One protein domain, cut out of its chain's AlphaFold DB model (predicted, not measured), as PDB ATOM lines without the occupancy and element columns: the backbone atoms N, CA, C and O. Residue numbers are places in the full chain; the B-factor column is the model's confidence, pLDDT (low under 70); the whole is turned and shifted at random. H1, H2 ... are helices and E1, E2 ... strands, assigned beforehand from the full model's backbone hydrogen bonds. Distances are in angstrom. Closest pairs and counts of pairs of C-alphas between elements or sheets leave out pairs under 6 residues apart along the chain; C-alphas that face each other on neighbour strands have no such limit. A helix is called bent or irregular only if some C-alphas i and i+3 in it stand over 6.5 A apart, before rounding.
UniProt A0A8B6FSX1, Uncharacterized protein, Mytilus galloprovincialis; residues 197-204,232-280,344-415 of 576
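This is residues 197 to 204, 232 to 280 and 344 to 415 of the 576 residues of an uncharacterized protein of Mytilus galloprovincialis (UniProt A0A8B6FSX1). A sheet of four strands has the long helix H6 and H5b, one arm of the bent helix H5, over one face, while its other face bears no named helix. Around the end of H6 at residues 398 and 399 lie the smaller helices: H1 packs on that end, and H2 with the helical hairpin of H3 and H4 makes a group beyond it. The printed part has 129 residues, with six named helices and four named strands in the order E1 H1 H2 H3 H4 H5 E2 E3 H6 E4. The antiparallel sheet has the order E2, E3, E1, E4, and the class is mixed, helices and strands. The whole is compact, with a radius of gyration of the C-alphas of 14.4 A and spans of 43 by 35 by 29 A.

E1, residues 197 to 201, is an inner strand, antiparallel to its neighbours E3, residues 375 to 380, and E4, residues 410 to 414; N 200 and O 376, 2.9 A apart, and N 199 and O 410, 3.0 A, are within hydrogen-bond range. E2, residues 368 to 372, forms a hairpin with E3, with N 372 and O 375 at 2.8 A. H1, residues 233 to 243, touches H6, residues 383 to 399, through residues 398 to 399 of H6 alone, at a steep tilt of 64 degrees; the closest C-alphas, of Asn 235 and Ile 398, are 6.5 A apart. H2, residues 254 to 257, only just touches H4, residues 269 to 277, with 3 pairs of C-alphas within 8 A, the closest those of Lys 256 and Ile 275 at 5.4 A. H3, residues 259 to 264, and H4 form a hairpin at a shallow tilt of 19 degrees, opposite ways, with the C-alphas of Trp 262 and Leu 272 closest at 7.1 A. H5, residues 347 to 364, was assigned as one helix by its hydrogen bonds but is bent, with C-alphas 354 and 357 6.7 A apart; its arms H5a, residues 347 to 354, and H5b, residues 357 to 364, stand at 45 degrees. H5b and H6 are on the same face of the sheet, making two layers, helices on one face, at heights over the sheet of 8.1 A and 8.4 A. E3, H6 and E4 form a split strand-helix-strand unit, two strands running the same way with E1 between them, and its crossover is right-handed. Every O i to N i+4 pair is within hydrogen-bond range in H1, H3, H4, H5a, H5b and H6; H2 is too short for such a pair.

E1 begins at C-alpha 197, (206.439, 164.225, 129.186). H6 measures 24.0 A from first to last C-alpha, E3 17.3 A and H1 15.2 A. E4 ends at C-alpha 414, (204.249, 159.643, 127.608).

The C-alphas of Lys 280 and Thr 382 are farthest apart, at 43.5 A. Residues 205 to 231 and 281 to 343 are not printed, leaving C-alpha gaps of 21.9 A and 12.1 A. Of the links that are printed whole, none is long. Confidence is under 70 at 18 residues, among them 244 to 252.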
ATOM      1  N   VAL A 197     206.955 162.911 129.543       75.31
ATOM      2  CA  VAL A 197     206.439 164.225 129.186       75.31
ATOM      3  C   VAL A 197     204.927 164.241 129.130       75.31
ATOM      4  O   VAL A 197     204.287 163.248 128.793       75.31
ATOM      5  N   VAL A 198     204.377 165.408 129.434       72.94
ATOM      6  CA  VAL A 198     202.969 165.740 129.220       72.94
ATOM      7  C   VAL A 198     202.877 166.997 128.374       72.94
ATOM      8  O   VAL A 198     203.753 167.870 128.420       72.94
ATOM      9  N   CYS A 199     201.823 167.066 127.574       78.81
ATOM     10  CA  CYS A 199     201.574 168.156 126.646       78.81
ATOM     11  C   CYS A 199     200.255 168.824 126.999       78.81
ATOM     12  O   CYS A 199     199.266 168.149 127.284       78.81
ATOM     13  N   MET A 200     200.228 170.146 126.934       81.19
ATOM     14  CA  MET A 200     199.015 170.923 127.125       81.19
ATOM     15  C   MET A 200     198.766 171.824 125.924       81.19
ATOM     16  O   MET A 200     199.695 172.420 125.391       81.19
ATOM     17  N   ASP A 201     197.503 171.942 125.542       80.38
ATOM     18  CA  ASP A 201     196.995 172.895 124.564       80.38
ATOM     19  C   ASP A 201     195.952 173.759 125.287       80.38
ATOM     20  O   ASP A 201     194.946 173.264 125.807       80.38
ATOM     21  N   ILE A 202     196.243 175.053 125.383       71.94
ATOM     22  CA  ILE A 202     195.358 176.081 125.950       71.94
ATOM     23  C   ILE A 202     194.751 176.962 124.843       71.94
ATOM     24  O   ILE A 202     194.280 178.074 125.097       71.94
ATOM     25  N   GLY A 203     194.777 176.463 123.602       54.78
ATOM     26  CA  GLY A 203     194.266 177.095 122.399       54.78
ATOM     27  C   GLY A 203     192.805 176.724 122.170       54.78
ATOM     28  O   GLY A 203     192.399 175.560 122.166       54.78
ATOM     29  N   GLN A 204     191.962 177.729 121.947       51.81
ATOM     30  CA  GLN A 204     190.555 177.466 121.663       51.81
ATOM     31  C   GLN A 204     190.386 176.960 120.230       51.81
ATOM     32  O   GLN A 204     190.620 177.692 119.268       51.81
ATOM     33  N   ASN A 232     187.034 177.731 144.619       50.31
ATOM     34  CA  ASN A 232     186.602 177.967 143.224       50.31
ATOM     35  C   ASN A 232     185.970 176.709 142.593       50.31
ATOM     36  O   ASN A 232     186.476 176.163 141.613       50.31
ATOM     37  N   VAL A 233     184.875 176.234 143.193       55.41
ATOM     38  CA  VAL A 233     184.178 174.990 142.809       55.41
ATOM     39  C   VAL A 233     183.545 175.100 141.409       55.41
ATOM     40  O   VAL A 233     183.723 174.205 140.588       55.41
ATOM     41  N   ASP A 234     182.972 176.257 141.060       61.78
ATOM     42  CA  ASP A 234     182.258 176.474 139.787       61.78
ATOM     43  C   ASP A 234     183.119 176.234 138.529       61.78
ATOM     44  O   ASP A 234     182.643 175.757 137.493       61.78
ATOM     45  N   ASN A 235     184.414 176.565 138.588       67.50
ATOM     46  CA  ASN A 235     185.320 176.355 137.457       67.50
ATOM     47  C   ASN A 235     185.667 174.877 137.258       67.50
ATOM     48  O   ASN A 235     185.892 174.485 136.112       67.50
ATOM     49  N   PHE A 236     185.724 174.094 138.340       71.56
ATOM     50  CA  PHE A 236     185.969 172.654 138.289       71.56
ATOM     51  C   PHE A 236     184.736 171.901 137.817       71.56
ATOM     52  O   PHE A 236     184.870 171.102 136.898       71.56
ATOM     53  N   ASP A 237     183.556 172.214 138.353       66.56
ATOM     54  CA  ASP A 237     182.302 171.569 137.949       66.56
ATOM     55  C   ASP A 237     182.028 171.811 136.458       66.56
ATOM     56  O   ASP A 237     181.879 170.872 135.678       66.56
ATOM     57  N   SER A 238     182.127 173.070 136.010       67.62
ATOM     58  CA  SER A 238     181.966 173.408 134.585       67.62
ATOM     59  C   SER A 238     183.024 172.786 133.670       67.62
ATOM     60  O   SER A 238     182.769 172.585 132.482       67.62
ATOM     61  N   PHE A 239     184.225 172.508 134.184       73.19
ATOM     62  CA  PHE A 239     185.262 171.818 133.422       73.19
ATOM     63  C   PHE A 239     185.044 170.301 133.405       73.19
ATOM     64  O   PHE A 239     185.268 169.681 132.370       73.19
ATOM     65  N   TYR A 240     184.574 169.713 134.505       71.06
ATOM     66  CA  TYR A 240     184.233 168.297 134.584       71.06
ATOM     67  C   TYR A 240     183.089 167.954 133.627       71.06
ATOM     68  O   TYR A 240     183.226 167.017 132.848       71.06
ATOM     69  N   ASP A 241     182.037 168.778 133.579       69.44
ATOM     70  CA  ASP A 241     180.928 168.625 132.623       69.44
ATOM     71  C   ASP A 241     181.383 168.746 131.158       69.44
ATOM     72  O   ASP A 241     180.818 168.139 130.244       69.44
ATOM     73  N   TYR A 242     182.416 169.554 130.912       71.25
ATOM     74  CA  TYR A 242     183.057 169.655 129.604       71.25
ATOM     75  C   TYR A 242     183.900 168.409 129.290       71.25
ATOM     76  O   TYR A 242     183.829 167.874 128.180       71.25
ATOM     77  N   GLU A 243     184.663 167.895 130.259       73.94
ATOM     78  CA  GLU A 243     185.428 166.655 130.109       73.94
ATOM     79  C   GLU A 243     184.530 165.428 129.936       73.94
ATOM     80  O   GLU A 243     184.865 164.554 129.137       73.94
ATOM     81  N   SER A 244     183.364 165.366 130.579       69.00
ATOM     82  CA  SER A 244     182.382 164.293 130.380       69.00
ATOM     83  C   SER A 244     181.632 164.407 129.047       69.00
ATOM     84  O   SER A 244     180.997 163.450 128.614       69.00
ATOM     85  N   GLY A 245     181.740 165.545 128.351       67.69
ATOM     86  CA  GLY A 245     181.000 165.822 127.116       67.69
ATOM     87  C   GLY A 245     179.532 166.190 127.348       67.69
ATOM     88  O   GLY A 245     178.761 166.246 126.393       67.69
ATOM     89  N   THR A 246     179.147 166.455 128.597       58.28
ATOM     90  CA  THR A 246     177.774 166.772 129.006       58.28
ATOM     91  C   THR A 246     177.406 168.230 128.706       58.28
ATOM     92  O   THR A 246     176.229 168.547 128.546       58.28
ATOM     93  N   SER A 247     178.386 169.136 128.578       61.47
ATOM     94  CA  SER A 247     178.122 170.542 128.252       61.47
ATOM     95  C   SER A 247     179.209 171.213 127.402       61.47
ATOM     96  O   SER A 247     180.349 170.757 127.293       61.47
ATOM     97  N   CYS A 248     178.847 172.334 126.768       57.84
ATOM     98  CA  CYS A 248     179.804 173.221 126.109       57.84
ATOM     99  C   CYS A 248     180.286 174.302 127.089       57.84
ATOM    100  O   CYS A 248     179.484 174.950 127.759       57.84
ATOM    101  N   ILE A 249     181.602 174.518 127.169       64.31
ATOM    102  CA  ILE A 249     182.187 175.419 128.168       64.31
ATOM    103  C   ILE A 249     182.175 176.883 127.713       64.31
ATOM    104  O   ILE A 249     182.682 177.236 126.644       64.31
ATOM    105  N   ASN A 250     181.620 177.768 128.547       68.12
ATOM    106  CA  ASN A 250     181.688 179.209 128.323       68.12
ATOM    107  C   ASN A 250     183.015 179.766 128.849       68.12
ATOM    108  O   ASN A 250     183.278 179.786 130.048       68.12
ATOM    109  N   VAL A 251     183.847 180.245 127.931       66.44
ATOM    110  CA  VAL A 251     185.197 180.755 128.208       66.44
ATOM    111  C   VAL A 251     185.228 182.229 128.625       66.44
ATOM    112  O   VAL A 251     186.254 182.723 129.095       66.44
ATOM    113  N   LYS A 252     184.121 182.957 128.454       67.56
ATOM    114  CA  LYS A 252     184.032 184.382 128.785       67.56
ATOM    115  C   LYS A 252     184.194 184.592 130.291       67.56
ATOM    116  O   LYS A 252     183.618 183.866 131.089       67.56
ATOM    117  N   ASN A 253     184.951 185.623 130.670       73.56
ATOM    118  CA  ASN A 253     185.174 186.056 132.056       73.56
ATOM    119  C   ASN A 253     185.834 185.034 133.000       73.56
ATOM    120  O   ASN A 253     186.107 185.398 134.137       73.56
ATOM    121  N   ARG A 254     186.178 183.810 132.570       81.12
ATOM    122  CA  ARG A 254     186.774 182.796 133.461       81.12
ATOM    123  C   ARG A 254     188.059 183.272 134.143       81.12
ATOM    124  O   ARG A 254     188.185 183.142 135.353       81.12
ATOM    125  N   LEU A 255     188.972 183.906 133.397       85.75
ATOM    126  CA  LEU A 255     190.194 184.488 133.976       85.75
ATOM    127  C   LEU A 255     189.874 185.563 135.025       85.75
ATOM    128  O   LEU A 255     190.538 185.628 136.057       85.75
ATOM    129  N   LYS A 256     188.845 186.385 134.771       85.00
ATOM    130  CA  LYS A 256     188.385 187.434 135.691       85.00
ATOM    131  C   LYS A 256     187.770 186.843 136.960       85.00
ATOM    132  O   LYS A 256     188.064 187.320 138.050       85.00
ATOM    133  N   ASN A 257     186.983 185.777 136.837       85.56
ATOM    134  CA  ASN A 257     186.421 185.057 137.981       85.56
ATOM    135  C   ASN A 257     187.528 184.422 138.844       85.56
ATOM    136  O   ASN A 257     187.400 184.327 140.058       85.56
ATOM    137  N   SER A 258     188.657 184.070 138.229       88.81
ATOM    138  CA  SER A 258     189.841 183.527 138.895       88.81
ATOM    139  C   SER A 258     190.830 184.582 139.417       88.81
ATOM    140  O   SER A 258     191.974 184.239 139.720       88.81
ATOM    141  N   LEU A 259     190.454 185.863 139.536       89.56
ATOM    142  CA  LEU A 259     191.375 186.948 139.921       89.56
ATOM    143  C   LEU A 259     192.155 186.683 141.218       89.56
ATOM    144  O   LEU A 259     193.327 187.049 141.309       89.56
ATOM    145  N   ASP A 260     191.548 186.029 142.207       90.69
ATOM    146  CA  ASP A 260     192.228 185.734 143.472       90.69
ATOM    147  C   ASP A 260     193.352 184.708 143.311       90.69
ATOM    148  O   ASP A 260     194.416 184.862 143.912       90.69
ATOM    149  N   PHE A 261     193.196 183.736 142.408       91.88
ATOM    150  CA  PHE A 261     194.293 182.847 142.029       91.88
ATOM    151  C   PHE A 261     195.468 183.646 141.445       91.88
ATOM    152  O   PHE A 261     196.617 183.456 141.846       91.88
ATOM    153  N   TRP A 262     195.184 184.593 140.544       92.00
ATOM    154  CA  TRP A 262     196.209 185.435 139.918       92.00
ATOM    155  C   TRP A 262     196.961 186.305 140.932       92.00
ATOM    156  O   TRP A 262     198.178 186.473 140.819       92.00
ATOM    157  N   LYS A 263     196.267 186.818 141.955       91.62
ATOM    158  CA  LYS A 263     196.901 187.526 143.078       91.62
ATOM    159  C   LYS A 263     197.807 186.589 143.882       91.62
ATOM    160  O   LYS A 263     198.938 186.962 144.179       91.62
ATOM    161  N   ASN A 264     197.350 185.369 144.171       92.00
ATOM    162  CA  ASN A 264     198.086 184.391 144.981       92.00
ATOM    163  C   ASN A 264     199.404 183.933 144.337       92.00
ATOM    164  O   ASN A 264     200.383 183.702 145.046       92.00
ATOM    165  N   ILE A 265     199.472 183.860 143.004       90.19
ATOM    166  CA  ILE A 265     200.718 183.547 142.280       90.19
ATOM    167  C   ILE A 265     201.618 184.776 142.046       90.19
ATOM    168  O   ILE A 265     202.573 184.710 141.271       90.19
ATOM    169  N   ASN A 266     201.332 185.910 142.699       90.12
ATOM    170  CA  ASN A 266     202.045 187.182 142.551       90.12
ATOM    171  C   ASN A 266     202.086 187.708 141.102       90.12
ATOM    172  O   ASN A 266     203.118 188.209 140.638       90.12
ATOM    173  N   ALA A 267     200.972 187.618 140.365       89.56
ATOM    174  CA  ALA A 267     200.886 188.235 139.045       89.56
ATOM    175  C   ALA A 267     201.100 189.760 139.135       89.56
ATOM    176  O   ALA A 267     200.618 190.434 140.045       89.56
ATOM    177  N   SER A 268     201.841 190.325 138.177       90.62
ATOM    178  CA  SER A 268     202.141 191.764 138.177       90.62
ATOM    179  C   SER A 268     200.872 192.614 138.053       90.62
ATOM    180  O   SER A 268     199.907 192.189 137.416       90.62
ATOM    181  N   LYS A 269     200.911 193.863 138.539       89.69
ATOM    182  CA  LYS A 269     199.793 194.818 138.421       89.69
ATOM    183  C   LYS A 269     199.271 194.960 136.985       89.69
ATOM    184  O   LYS A 269     198.069 195.042 136.793       89.69
ATOM    185  N   PHE A 270     200.162 194.930 135.992       89.75
ATOM    186  CA  PHE A 270     199.783 194.944 134.576       89.75
ATOM    187  C   PHE A 270     198.875 193.763 134.192       89.75
ATOM    188  O   PHE A 270     197.917 193.950 133.457       89.75
ATOM    189  N   ILE A 271     199.162 192.556 134.690       90.69
ATOM    190  CA  ILE A 271     198.366 191.353 134.397       90.69
ATOM    191  C   ILE A 271     197.039 191.375 135.146       90.69
ATOM    192  O   ILE A 271     196.018 191.022 134.568       90.69
ATOM    193  N   LEU A 272     197.043 191.817 136.403       92.25
ATOM    194  CA  LEU A 272     195.814 191.954 137.180       92.25
ATOM    195  C   LEU A 272     194.856 192.959 136.521       92.25
ATOM    196  O   LEU A 272     193.705 192.617 136.281       92.25
ATOM    197  N   ASP A 273     195.358 194.135 136.124       88.38
ATOM    198  CA  ASP A 273     194.579 195.153 135.402       88.38
ATOM    199  C   ASP A 273     194.063 194.630 134.052       88.38
ATOM    200  O   ASP A 273     192.900 194.811 133.711       88.38
ATOM    201  N   LEU A 274     194.903 193.904 133.309       89.25
ATOM    202  CA  LEU A 274     194.525 193.276 132.043       89.25
ATOM    203  C   LEU A 274     193.381 192.261 132.202       89.25
ATOM    204  O   LEU A 274     192.490 192.210 131.357       89.25
ATOM    205  N   ILE A 275     193.419 191.436 133.250       88.94
ATOM    206  CA  ILE A 275     192.397 190.415 133.525       88.94
ATOM    207  C   ILE A 275     191.105 191.059 134.039       88.94
ATOM    208  O   ILE A 275     190.009 190.645 133.661       88.94
ATOM    209  N   GLU A 276     191.223 192.074 134.891       88.75
ATOM    210  CA  GLU A 276     190.089 192.736 135.531       88.75
ATOM    211  C   GLU A 276     189.353 193.693 134.581       88.75
ATOM    212  O   GLU A 276     188.116 193.671 134.509       88.75
ATOM    213  N   ASN A 277     190.116 194.495 133.834       83.75
ATOM    214  CA  ASN A 277     189.640 195.638 133.052       83.75
ATOM    215  C   ASN A 277     189.793 195.455 131.533       83.75
ATOM    216  O   ASN A 277     189.277 196.266 130.764       83.75
ATOM    217  N   GLY A 278     190.457 194.386 131.082       81.88
ATOM    218  CA  GLY A 278     190.647 194.073 129.666       81.88
ATOM    219  C   GLY A 278     191.870 194.743 129.028       81.88
ATOM    220  O   GLY A 278     192.557 195.579 129.615       81.88
ATOM    221  N   TYR A 279     192.167 194.356 127.784       80.38
ATOM    222  CA  TYR A 279     193.312 194.886 127.041       80.38
ATOM    223  C   TYR A 279     192.971 196.194 126.325       80.38
ATOM    224  O   TYR A 279     192.167 196.212 125.394       80.38
ATOM    225  N   LYS A 280     193.648 197.280 126.709       77.38
ATOM    226  CA  LYS A 280     193.595 198.560 125.992       77.38
ATOM    227  C   LYS A 280     194.607 198.548 124.850       77.38
ATOM    228  O   LYS A 280     195.799 198.376 125.093       77.38
ATOM    229  N   LEU A 344     194.487 190.019 115.954       71.44
ATOM    230  CA  LEU A 344     195.163 191.193 116.511       71.44
ATOM    231  C   LEU A 344     196.660 190.896 116.687       71.44
ATOM    232  O   LEU A 344     197.030 189.968 117.404       71.44
ATOM    233  N   CYS A 345     197.540 191.706 116.087       73.50
ATOM    234  CA  CYS A 345     198.992 191.478 116.141       73.50
ATOM    235  C   CYS A 345     199.546 191.422 117.574       73.50
ATOM    236  O   CYS A 345     200.472 190.662 117.853       73.50
ATOM    237  N   SER A 346     198.976 192.195 118.503       79.00
ATOM    238  CA  SER A 346     199.382 192.168 119.910       79.00
ATOM    239  C   SER A 346     198.799 190.994 120.699       79.00
ATOM    240  O   SER A 346     199.260 190.755 121.814       79.00
ATOM    241  N   ALA A 347     197.856 190.216 120.151       77.44
ATOM    242  CA  ALA A 347     197.203 189.139 120.890       77.44
ATOM    243  C   ALA A 347     198.198 188.078 121.380       77.44
ATOM    244  O   ALA A 347     198.180 187.724 122.556       77.44
ATOM    245  N   GLY A 348     199.133 187.638 120.528       80.75
ATOM    246  CA  GLY A 348     200.170 186.677 120.926       80.75
ATOM    247  C   GLY A 348     201.099 187.218 122.020       80.75
ATOM    248  O   GLY A 348     201.463 186.498 122.954       80.75
ATOM    249  N   TYR A 349     201.431 188.514 121.963       84.81
ATOM    250  CA  TYR A 349     202.201 189.189 123.011       84.81
ATOM    251  C   TYR A 349     201.434 189.225 124.338       84.81
ATOM    252  O   TYR A 349     201.983 188.844 125.373       84.81
ATOM    253  N   VAL A 350     200.170 189.653 124.306       83.94
ATOM    254  CA  VAL A 350     199.299 189.742 125.485       83.94
ATOM    255  C   VAL A 350     199.108 188.361 126.107       83.94
ATOM    256  O   VAL A 350     199.355 188.198 127.299       83.94
ATOM    257  N   PHE A 351     198.787 187.353 125.296       85.62
ATOM    258  CA  PHE A 351     198.635 185.969 125.737       85.62
ATOM    259  C   PHE A 351     199.904 185.451 126.425       85.62
ATOM    260  O   PHE A 351     199.862 184.984 127.560       85.62
ATOM    261  N   THR A 352     201.068 185.654 125.799       86.75
ATOM    262  CA  THR A 352     202.364 185.285 126.390       86.75
ATOM    263  C   THR A 352     202.586 185.970 127.740       86.75
ATOM    264  O   THR A 352     203.129 185.368 128.666       86.75
ATOM    265  N   LYS A 353     202.192 187.240 127.884       88.56
ATOM    266  CA  LYS A 353     202.329 187.977 129.147       88.56
ATOM    267  C   LYS A 353     201.397 187.439 130.233       88.56
ATOM    268  O   LYS A 353     201.847 187.351 131.372       88.56
ATOM    269  N   VAL A 354     200.176 187.039 129.881       89.56
ATOM    270  CA  VAL A 354     199.213 186.403 130.797       89.56
ATOM    271  C   VAL A 354     199.704 185.038 131.272       89.56
ATOM    272  O   VAL A 354     199.586 184.737 132.450       89.56
ATOM    273  N   VAL A 355     200.312 184.229 130.405       90.56
ATOM    274  CA  VAL A 355     200.767 182.877 130.778       90.56
ATOM    275  C   VAL A 355     202.076 182.896 131.589       90.56
ATOM    276  O   VAL A 355     202.338 181.996 132.382       90.56
ATOM    277  N   ARG A 356     202.911 183.937 131.468       91.12
ATOM    278  CA  ARG A 356     204.211 184.022 132.171       91.12
ATOM    279  C   ARG A 356     204.151 183.852 133.700       91.12
ATOM    280  O   ARG A 356     205.014 183.136 134.203       91.12
ATOM    281  N   PRO A 357     203.218 184.479 134.445       92.44
ATOM    282  CA  PRO A 357     203.052 184.227 135.877       92.44
ATOM    283  C   PRO A 357     202.835 182.749 136.218       92.44
ATOM    284  O   PRO A 357     203.468 182.264 137.149       92.44
ATOM    285  N   LEU A 358     202.034 182.017 135.432       93.06
ATOM    286  CA  LEU A 358     201.836 180.573 135.612       93.06
ATOM    287  C   LEU A 358     203.147 179.802 135.413       93.06
ATOM    288  O   LEU A 358     203.533 179.006 136.261       93.06
ATOM    289  N   ILE A 359     203.892 180.106 134.343       92.75
ATOM    290  CA  ILE A 359     205.203 179.486 134.082       92.75
ATOM    291  C   ILE A 359     206.177 179.750 135.238       92.75
ATOM    292  O   ILE A 359     206.909 178.852 135.647       92.75
ATOM    293  N   ALA A 360     206.212 180.981 135.755       92.38
ATOM    294  CA  ALA A 360     207.073 181.344 136.876       92.38
ATOM    295  C   ALA A 360     206.678 180.602 138.160       92.38
ATOM    296  O   ALA A 360     207.557 180.126 138.876       92.38
ATOM    297  N   HIS A 361     205.374 180.473 138.411       92.25
ATOM    298  CA  HIS A 361     204.811 179.725 139.532       92.25
ATOM    299  C   HIS A 361     205.189 178.238 139.468       92.25
ATOM    300  O   HIS A 361     205.818 177.732 140.390       92.25
ATOM    301  N   TRP A 362     204.967 177.572 138.333       93.75
ATOM    302  CA  TRP A 362     205.354 176.167 138.147       93.75
ATOM    303  C   TRP A 362     206.863 175.933 138.244       93.75
ATOM    304  O   TRP A 362     207.311 174.971 138.863       93.75
ATOM    305  N   ARG A 363     207.680 176.824 137.669       93.81
ATOM    306  CA  ARG A 363     209.147 176.706 137.745       93.81
ATOM    307  C   ARG A 363     209.684 176.928 139.154       93.81
ATOM    308  O   ARG A 363     210.690 176.322 139.508       93.81
ATOM    309  N   LYS A 364     209.030 177.776 139.955       91.25
ATOM    310  CA  LYS A 364     209.362 177.958 141.375       91.25
ATOM    311  C   LYS A 364     209.152 176.663 142.166       91.25
ATOM    312  O   LYS A 364     209.940 176.386 143.063       91.25
ATOM    313  N   ASP A 365     208.167 175.863 141.770       88.38
ATOM    314  CA  ASP A 365     207.865 174.551 142.351       88.38
ATOM    315  C   ASP A 365     208.730 173.414 141.753       88.38
ATOM    316  O   ASP A 365     208.485 172.237 142.003       88.38
ATOM    317  N   GLY A 366     209.756 173.739 140.952       89.62
ATOM    318  CA  GLY A 366     210.691 172.762 140.377       89.62
ATOM    319  C   GLY A 366     210.186 172.039 139.122       89.62
ATOM    320  O   GLY A 366     210.838 171.111 138.645       89.62
ATOM    321  N   ILE A 367     209.055 172.458 138.550       89.94
ATOM    322  CA  ILE A 367     208.478 171.831 137.354       89.94
ATOM    323  C   ILE A 367     209.234 172.297 136.100       89.94
ATOM    324  O   ILE A 367     209.277 173.494 135.783       89.94
ATOM    325  N   LYS A 368     209.813 171.353 135.341       90.81
ATOM    326  CA  LYS A 368     210.514 171.642 134.077       90.81
ATOM    327  C   LYS A 368     209.489 171.837 132.956       90.81
ATOM    328  O   LYS A 368     209.189 170.918 132.199       90.81
ATOM    329  N   ILE A 369     208.951 173.051 132.857       89.94
ATOM    330  CA  ILE A 369     207.905 173.401 131.888       89.94
ATOM    331  C   ILE A 369     208.337 174.490 130.902       89.94
ATOM    332  O   ILE A 369     208.995 175.483 131.256       89.94
ATOM    333  N   THR A 370     207.931 174.320 129.646       89.69
ATOM    334  CA  THR A 370     208.032 175.315 128.578       89.69
ATOM    335  C   THR A 370     206.669 175.523 127.932       89.69
ATOM    336  O   THR A 370     205.898 174.581 127.795       89.69
ATOM    337  N   VAL A 371     206.353 176.764 127.563       88.94
ATOM    338  CA  VAL A 371     205.087 177.114 126.909       88.94
ATOM    339  C   VAL A 371     205.374 178.087 125.780       88.94
ATOM    340  O   VAL A 371     206.039 179.107 125.985       88.94
ATOM    341  N   TYR A 372     204.882 177.759 124.594       83.94
ATOM    342  CA  TYR A 372     204.956 178.561 123.389       83.94
ATOM    343  C   TYR A 372     203.541 178.846 122.895       83.94
ATOM    344  O   TYR A 372     202.877 177.960 122.366       83.94
ATOM    345  N   LEU A 373     203.094 180.096 123.057       83.56
ATOM    346  CA  LEU A 373     201.704 180.483 122.804       83.56
ATOM    347  C   LEU A 373     200.752 179.509 123.518       83.56
ATOM    348  O   LEU A 373     200.840 179.386 124.737       83.56
ATOM    349  N   ASP A 374     199.874 178.851 122.773       82.56
ATOM    350  CA  ASP A 374     198.891 177.890 123.243       82.56
ATOM    351  C   ASP A 374     199.442 176.488 123.538       82.56
ATOM    352  O   ASP A 374     198.779 175.733 124.245       82.56
ATOM    353  N   ASP A 375     200.650 176.155 123.084       85.50
ATOM    354  CA  ASP A 375     201.251 174.831 123.254       85.50
ATOM    355  C   ASP A 375     202.243 174.799 124.430       85.50
ATOM    356  O   ASP A 375     203.223 175.547 124.471       85.50
ATOM    357  N   GLY A 376     202.063 173.875 125.371       88.75
ATOM    358  CA  GLY A 376     202.947 173.668 126.517       88.75
ATOM    359  C   GLY A 376     203.488 172.246 126.623       88.75
ATOM    360  O   GLY A 376     202.812 171.286 126.274       88.75
ATOM    361  N   LEU A 377     204.713 172.118 127.129       90.38
ATOM    362  CA  LEU A 377     205.418 170.853 127.321       90.38
ATOM    363  C   LEU A 377     206.056 170.823 128.712       90.38
ATOM    364  O   LEU A 377     206.825 171.720 129.069       90.38
ATOM    365  N   CYS A 378     205.753 169.783 129.482       89.31
ATOM    366  CA  CYS A 378     206.333 169.535 130.799       89.31
ATOM    367  C   CYS A 378     207.158 168.247 130.771       89.31
ATOM    368  O   CYS A 378     206.705 167.243 130.227       89.31
ATOM    369  N   LEU A 379     208.356 168.287 131.357       88.31
ATOM    370  CA  LEU A 379     209.305 167.175 131.411       88.31
ATOM    371  C   LEU A 379     209.570 166.755 132.858       88.31
ATOM    372  O   LEU A 379     209.800 167.601 133.720       88.31
ATOM    373  N   ALA A 380     209.623 165.451 133.109       87.12
ATOM    374  CA  ALA A 380     209.993 164.894 134.405       87.12
ATOM    375  C   ALA A 380     210.891 163.661 134.245       87.12
ATOM    376  O   ALA A 380     210.863 162.991 133.218       87.12
ATOM    377  N   GLU A 381     211.684 163.363 135.274       83.31
ATOM    378  CA  GLU A 381     212.670 162.263 135.296       83.31
ATOM    379  C   GLU A 381     212.050 160.889 135.589       83.31
ATOM    380  O   GLU A 381     212.681 159.851 135.400       83.31
ATOM    381  N   THR A 382     210.816 160.863 136.092       84.25
ATOM    382  CA  THR A 382     210.083 159.624 136.354       84.25
ATOM    383  C   THR A 382     208.622 159.793 135.974       84.25
ATOM    384  O   THR A 382     208.072 160.893 136.056       84.25
ATOM    385  N   GLU A 383     207.968 158.690 135.609       85.06
ATOM    386  CA  GLU A 383     206.530 158.658 135.335       85.06
ATOM    387  C   GLU A 383     205.710 159.153 136.532       85.06
ATOM    388  O   GLU A 383     204.801 159.964 136.362       85.06
ATOM    389  N   LYS A 384     206.079 158.736 137.752       87.25
ATOM    390  CA  LYS A 384     205.409 159.158 138.986       87.25
ATOM    391  C   LYS A 384     205.463 160.676 139.166       87.25
ATOM    392  O   LYS A 384     204.420 161.305 139.322       87.25
ATOM    393  N   LEU A 385     206.659 161.266 139.081       88.25
ATOM    394  CA  LEU A 385     206.829 162.718 139.184       88.25
ATOM    395  C   LEU A 385     206.088 163.443 138.054       88.25
ATOM    396  O   LEU A 385     205.459 164.469 138.288       88.25
ATOM    397  N   CYS A 386     206.128 162.894 136.836       88.44
ATOM    398  CA  CYS A 386     205.410 163.442 135.689       88.44
ATOM    399  C   CYS A 386     203.899 163.481 135.942       88.44
ATOM    400  O   CYS A 386     203.258 164.488 135.662       88.44
ATOM    401  N   CYS A 387     203.336 162.415 136.515       88.69
ATOM    402  CA  CYS A 387     201.921 162.327 136.861       88.69
ATOM    403  C   CYS A 387     201.535 163.376 137.917       88.69
ATOM    404  O   CYS A 387     200.585 164.133 137.723       88.69
ATOM    405  N   GLU A 388     202.321 163.493 138.991       88.31
ATOM    406  CA  GLU A 388     202.102 164.487 140.052       88.31
ATOM    407  C   GLU A 388     202.166 165.926 139.508       88.31
ATOM    408  O   GLU A 388     201.274 166.742 139.761       88.31
ATOM    409  N   GLN A 389     203.186 166.234 138.700       90.81
ATOM    410  CA  GLN A 389     203.353 167.542 138.063       90.81
ATOM    411  C   GLN A 389     202.261 167.828 137.025       90.81
ATOM    412  O   GLN A 389     201.785 168.957 136.931       90.81
ATOM    413  N   SER A 390     201.821 166.814 136.282       90.50
ATOM    414  CA  SER A 390     200.731 166.914 135.310       90.50
ATOM    415  C   SER A 390     199.419 167.318 135.980       90.50
ATOM    416  O   SER A 390     198.801 168.310 135.587       90.50
ATOM    417  N   VAL A 391     199.036 166.623 137.059       88.62
ATOM    418  CA  VAL A 391     197.844 166.955 137.855       88.62
ATOM    419  C   VAL A 391     197.955 168.370 138.420       88.62
ATOM    420  O   VAL A 391     197.005 169.150 138.341       88.62
ATOM    421  N   ARG A 392     199.134 168.739 138.937       91.00
ATOM    422  CA  ARG A 392     199.399 170.085 139.459       91.00
ATOM    423  C   ARG A 392     199.165 171.167 138.401       91.00
ATOM    424  O   ARG A 392     198.452 172.131 138.683       91.00
ATOM    425  N   VAL A 393     199.745 171.003 137.209       92.06
ATOM    426  CA  VAL A 393     199.646 171.956 136.091       92.06
ATOM    427  C   VAL A 393     198.213 172.037 135.568       92.06
ATOM    428  O   VAL A 393     197.693 173.141 135.400       92.06
ATOM    429  N   LYS A 394     197.541 170.892 135.374       91.38
ATOM    430  CA  LYS A 394     196.133 170.835 134.950       91.38
ATOM    431  C   LYS A 394     195.234 171.599 135.927       91.38
ATOM    432  O   LYS A 394     194.442 172.438 135.503       91.38
ATOM    433  N   ASN A 395     195.409 171.373 137.228       89.31
ATOM    434  CA  ASN A 395     194.625 172.044 138.263       89.31
ATOM    435  C   ASN A 395     194.876 173.556 138.301       89.31
ATOM    436  O   ASN A 395     193.921 174.322 138.395       89.31
ATOM    437  N   ASP A 396     196.128 174.011 138.180       92.50
ATOM    438  CA  ASP A 396     196.434 175.448 138.114       92.50
ATOM    439  C   ASP A 396     195.829 176.126 136.881       92.50
ATOM    440  O   ASP A 396     195.372 177.268 136.963       92.50
ATOM    441  N   LEU A 397     195.793 175.445 135.733       91.31
ATOM    442  CA  LEU A 397     195.128 175.966 134.538       91.31
ATOM    443  C   LEU A 397     193.630 176.170 134.776       91.31
ATOM    444  O   LEU A 397     193.111 177.250 134.502       91.31
ATOM    445  N   ILE A 398     192.948 175.178 135.349       88.31
ATOM    446  CA  ILE A 398     191.511 175.273 135.652       88.31
ATOM    447  C   ILE A 398     191.256 176.384 136.681       88.31
ATOM    448  O   ILE A 398     190.388 177.238 136.481       88.31
ATOM    449  N   LEU A 399     192.057 176.429 137.751       88.25
ATOM    450  CA  LEU A 399     191.943 177.428 138.816       88.25
ATOM    451  C   LEU A 399     192.230 178.851 138.339       88.25
ATOM    452  O   LEU A 399     191.605 179.787 138.835       88.25
ATOM    453  N   SER A 400     193.124 179.026 137.367       88.50
ATOM    454  CA  SER A 400     193.410 180.325 136.738       88.50
ATOM    455  C   SER A 400     192.367 180.755 135.702       88.50
ATOM    456  O   SER A 400     192.428 181.884 135.204       88.50
ATOM    457  N   GLY A 401     191.394 179.892 135.404       85.50
ATOM    458  CA  GLY A 401     190.302 180.154 134.473       85.50
ATOM    459  C   GLY A 401     190.610 179.753 133.028       85.50
ATOM    460  O   GLY A 401     189.767 179.972 132.155       85.50
ATOM    461  N   PHE A 402     191.777 179.162 132.756       88.06
ATOM    462  CA  PHE A 402     192.052 178.532 131.467       88.06
ATOM    463  C   PHE A 402     191.246 177.244 131.305       88.06
ATOM    464  O   PHE A 402     190.826 176.606 132.270       88.06
ATOM    465  N   VAL A 403     191.036 176.862 130.049       83.56
ATOM    466  CA  VAL A 403     190.348 175.627 129.682       83.56
ATOM    467  C   VAL A 403     191.308 174.789 128.846       83.56
ATOM    468  O   VAL A 403     191.518 175.110 127.674       83.56
ATOM    469  N   PRO A 404     191.919 173.752 129.438       86.00
ATOM    470  CA  PRO A 404     192.632 172.728 128.693       86.00
ATOM    471  C   PRO A 404     191.795 172.115 127.574       86.00
ATOM    472  O   PRO A 404     190.621 171.802 127.768       86.00
ATOM    473  N   ASN A 405     192.409 171.880 126.419       85.62
ATOM    474  CA  ASN A 405     191.763 171.148 125.343       85.62
ATOM    475  C   ASN A 405     191.634 169.654 125.691       85.62
ATOM    476  O   ASN A 405     192.646 168.975 125.856       85.62
ATOM    477  N   LYS A 406     190.404 169.128 125.745       79.94
ATOM    478  CA  LYS A 406     190.142 167.721 126.097       79.94
ATOM    479  C   LYS A 406     190.859 166.721 125.180       79.94
ATOM    480  O   LYS A 406     191.423 165.750 125.668       79.94
ATOM    481  N   ASP A 407     190.845 166.968 123.870       79.94
ATOM    482  CA  ASP A 407     191.290 165.982 122.873       79.94
ATOM    483  C   ASP A 407     192.776 166.110 122.528       79.94
ATOM    484  O   ASP A 407     193.402 165.159 122.065       79.94
ATOM    485  N   LYS A 408     193.338 167.313 122.684       82.00
ATOM    486  CA  LYS A 408     194.728 167.593 122.312       82.00
ATOM    487  C   LYS A 408     195.699 167.539 123.482       82.00
ATOM    488  O   LYS A 408     196.881 167.282 123.256       82.00
ATOM    489  N   CYS A 409     195.243 167.832 124.700       86.25
ATOM    490  CA  CYS A 409     196.106 167.700 125.863       86.25
ATOM    491  C   CYS A 409     196.423 166.226 126.118       86.25
ATOM    492  O   CYS A 409     195.561 165.357 126.035       86.25
ATOM    493  N   ILE A 410     197.662 165.965 126.514       87.88
ATOM    494  CA  ILE A 410     198.133 164.658 126.951       87.88
ATOM    495  C   ILE A 410     198.544 164.827 128.408       87.88
ATOM    496  O   ILE A 410     199.649 165.281 128.689       87.88
ATOM    497  N   TRP A 411     197.624 164.512 129.322       88.62
ATOM    498  CA  TRP A 411     197.834 164.634 130.771       88.62
ATOM    499  C   TRP A 411     198.417 163.371 131.406       88.62
ATOM    500  O   TRP A 411     198.868 163.401 132.551       88.62
ATOM    501  N   THR A 412     198.424 162.260 130.678       86.88
ATOM    502  CA  THR A 412     199.116 161.047 131.096       86.88
ATOM    503  C   THR A 412     200.570 161.104 130.635       86.88
ATOM    504  O   THR A 412     200.836 161.517 129.506       86.88
ATOM    505  N   PRO A 413     201.532 160.716 131.483       90.31
ATOM    506  CA  PRO A 413     202.935 160.714 131.095       90.31
ATOM    507  C   PRO A 413     203.190 159.828 129.857       90.31
ATOM    508  O   PRO A 413     202.862 158.643 129.858       90.31
ATOM    509  N   VAL A 414     203.814 160.380 128.810       89.75
ATOM    510  CA  VAL A 414     204.249 159.643 127.608       89.75
ATOM    511  C   VAL A 414     205.739 159.845 127.321       89.75
ATOM    512  O   VAL A 414     206.338 160.819 127.760       89.75
ATOM    513  N   GLN A 415     206.361 158.939 126.567       88.50
ATOM    514  CA  GLN A 415     207.760 159.084 126.117       88.50
ATOM    515  C   GLN A 415     207.891 159.506 124.647       88.50
ATOM    516  O   GLN A 415     208.988 159.834 124.194       88.50
TER     517      GLN A 415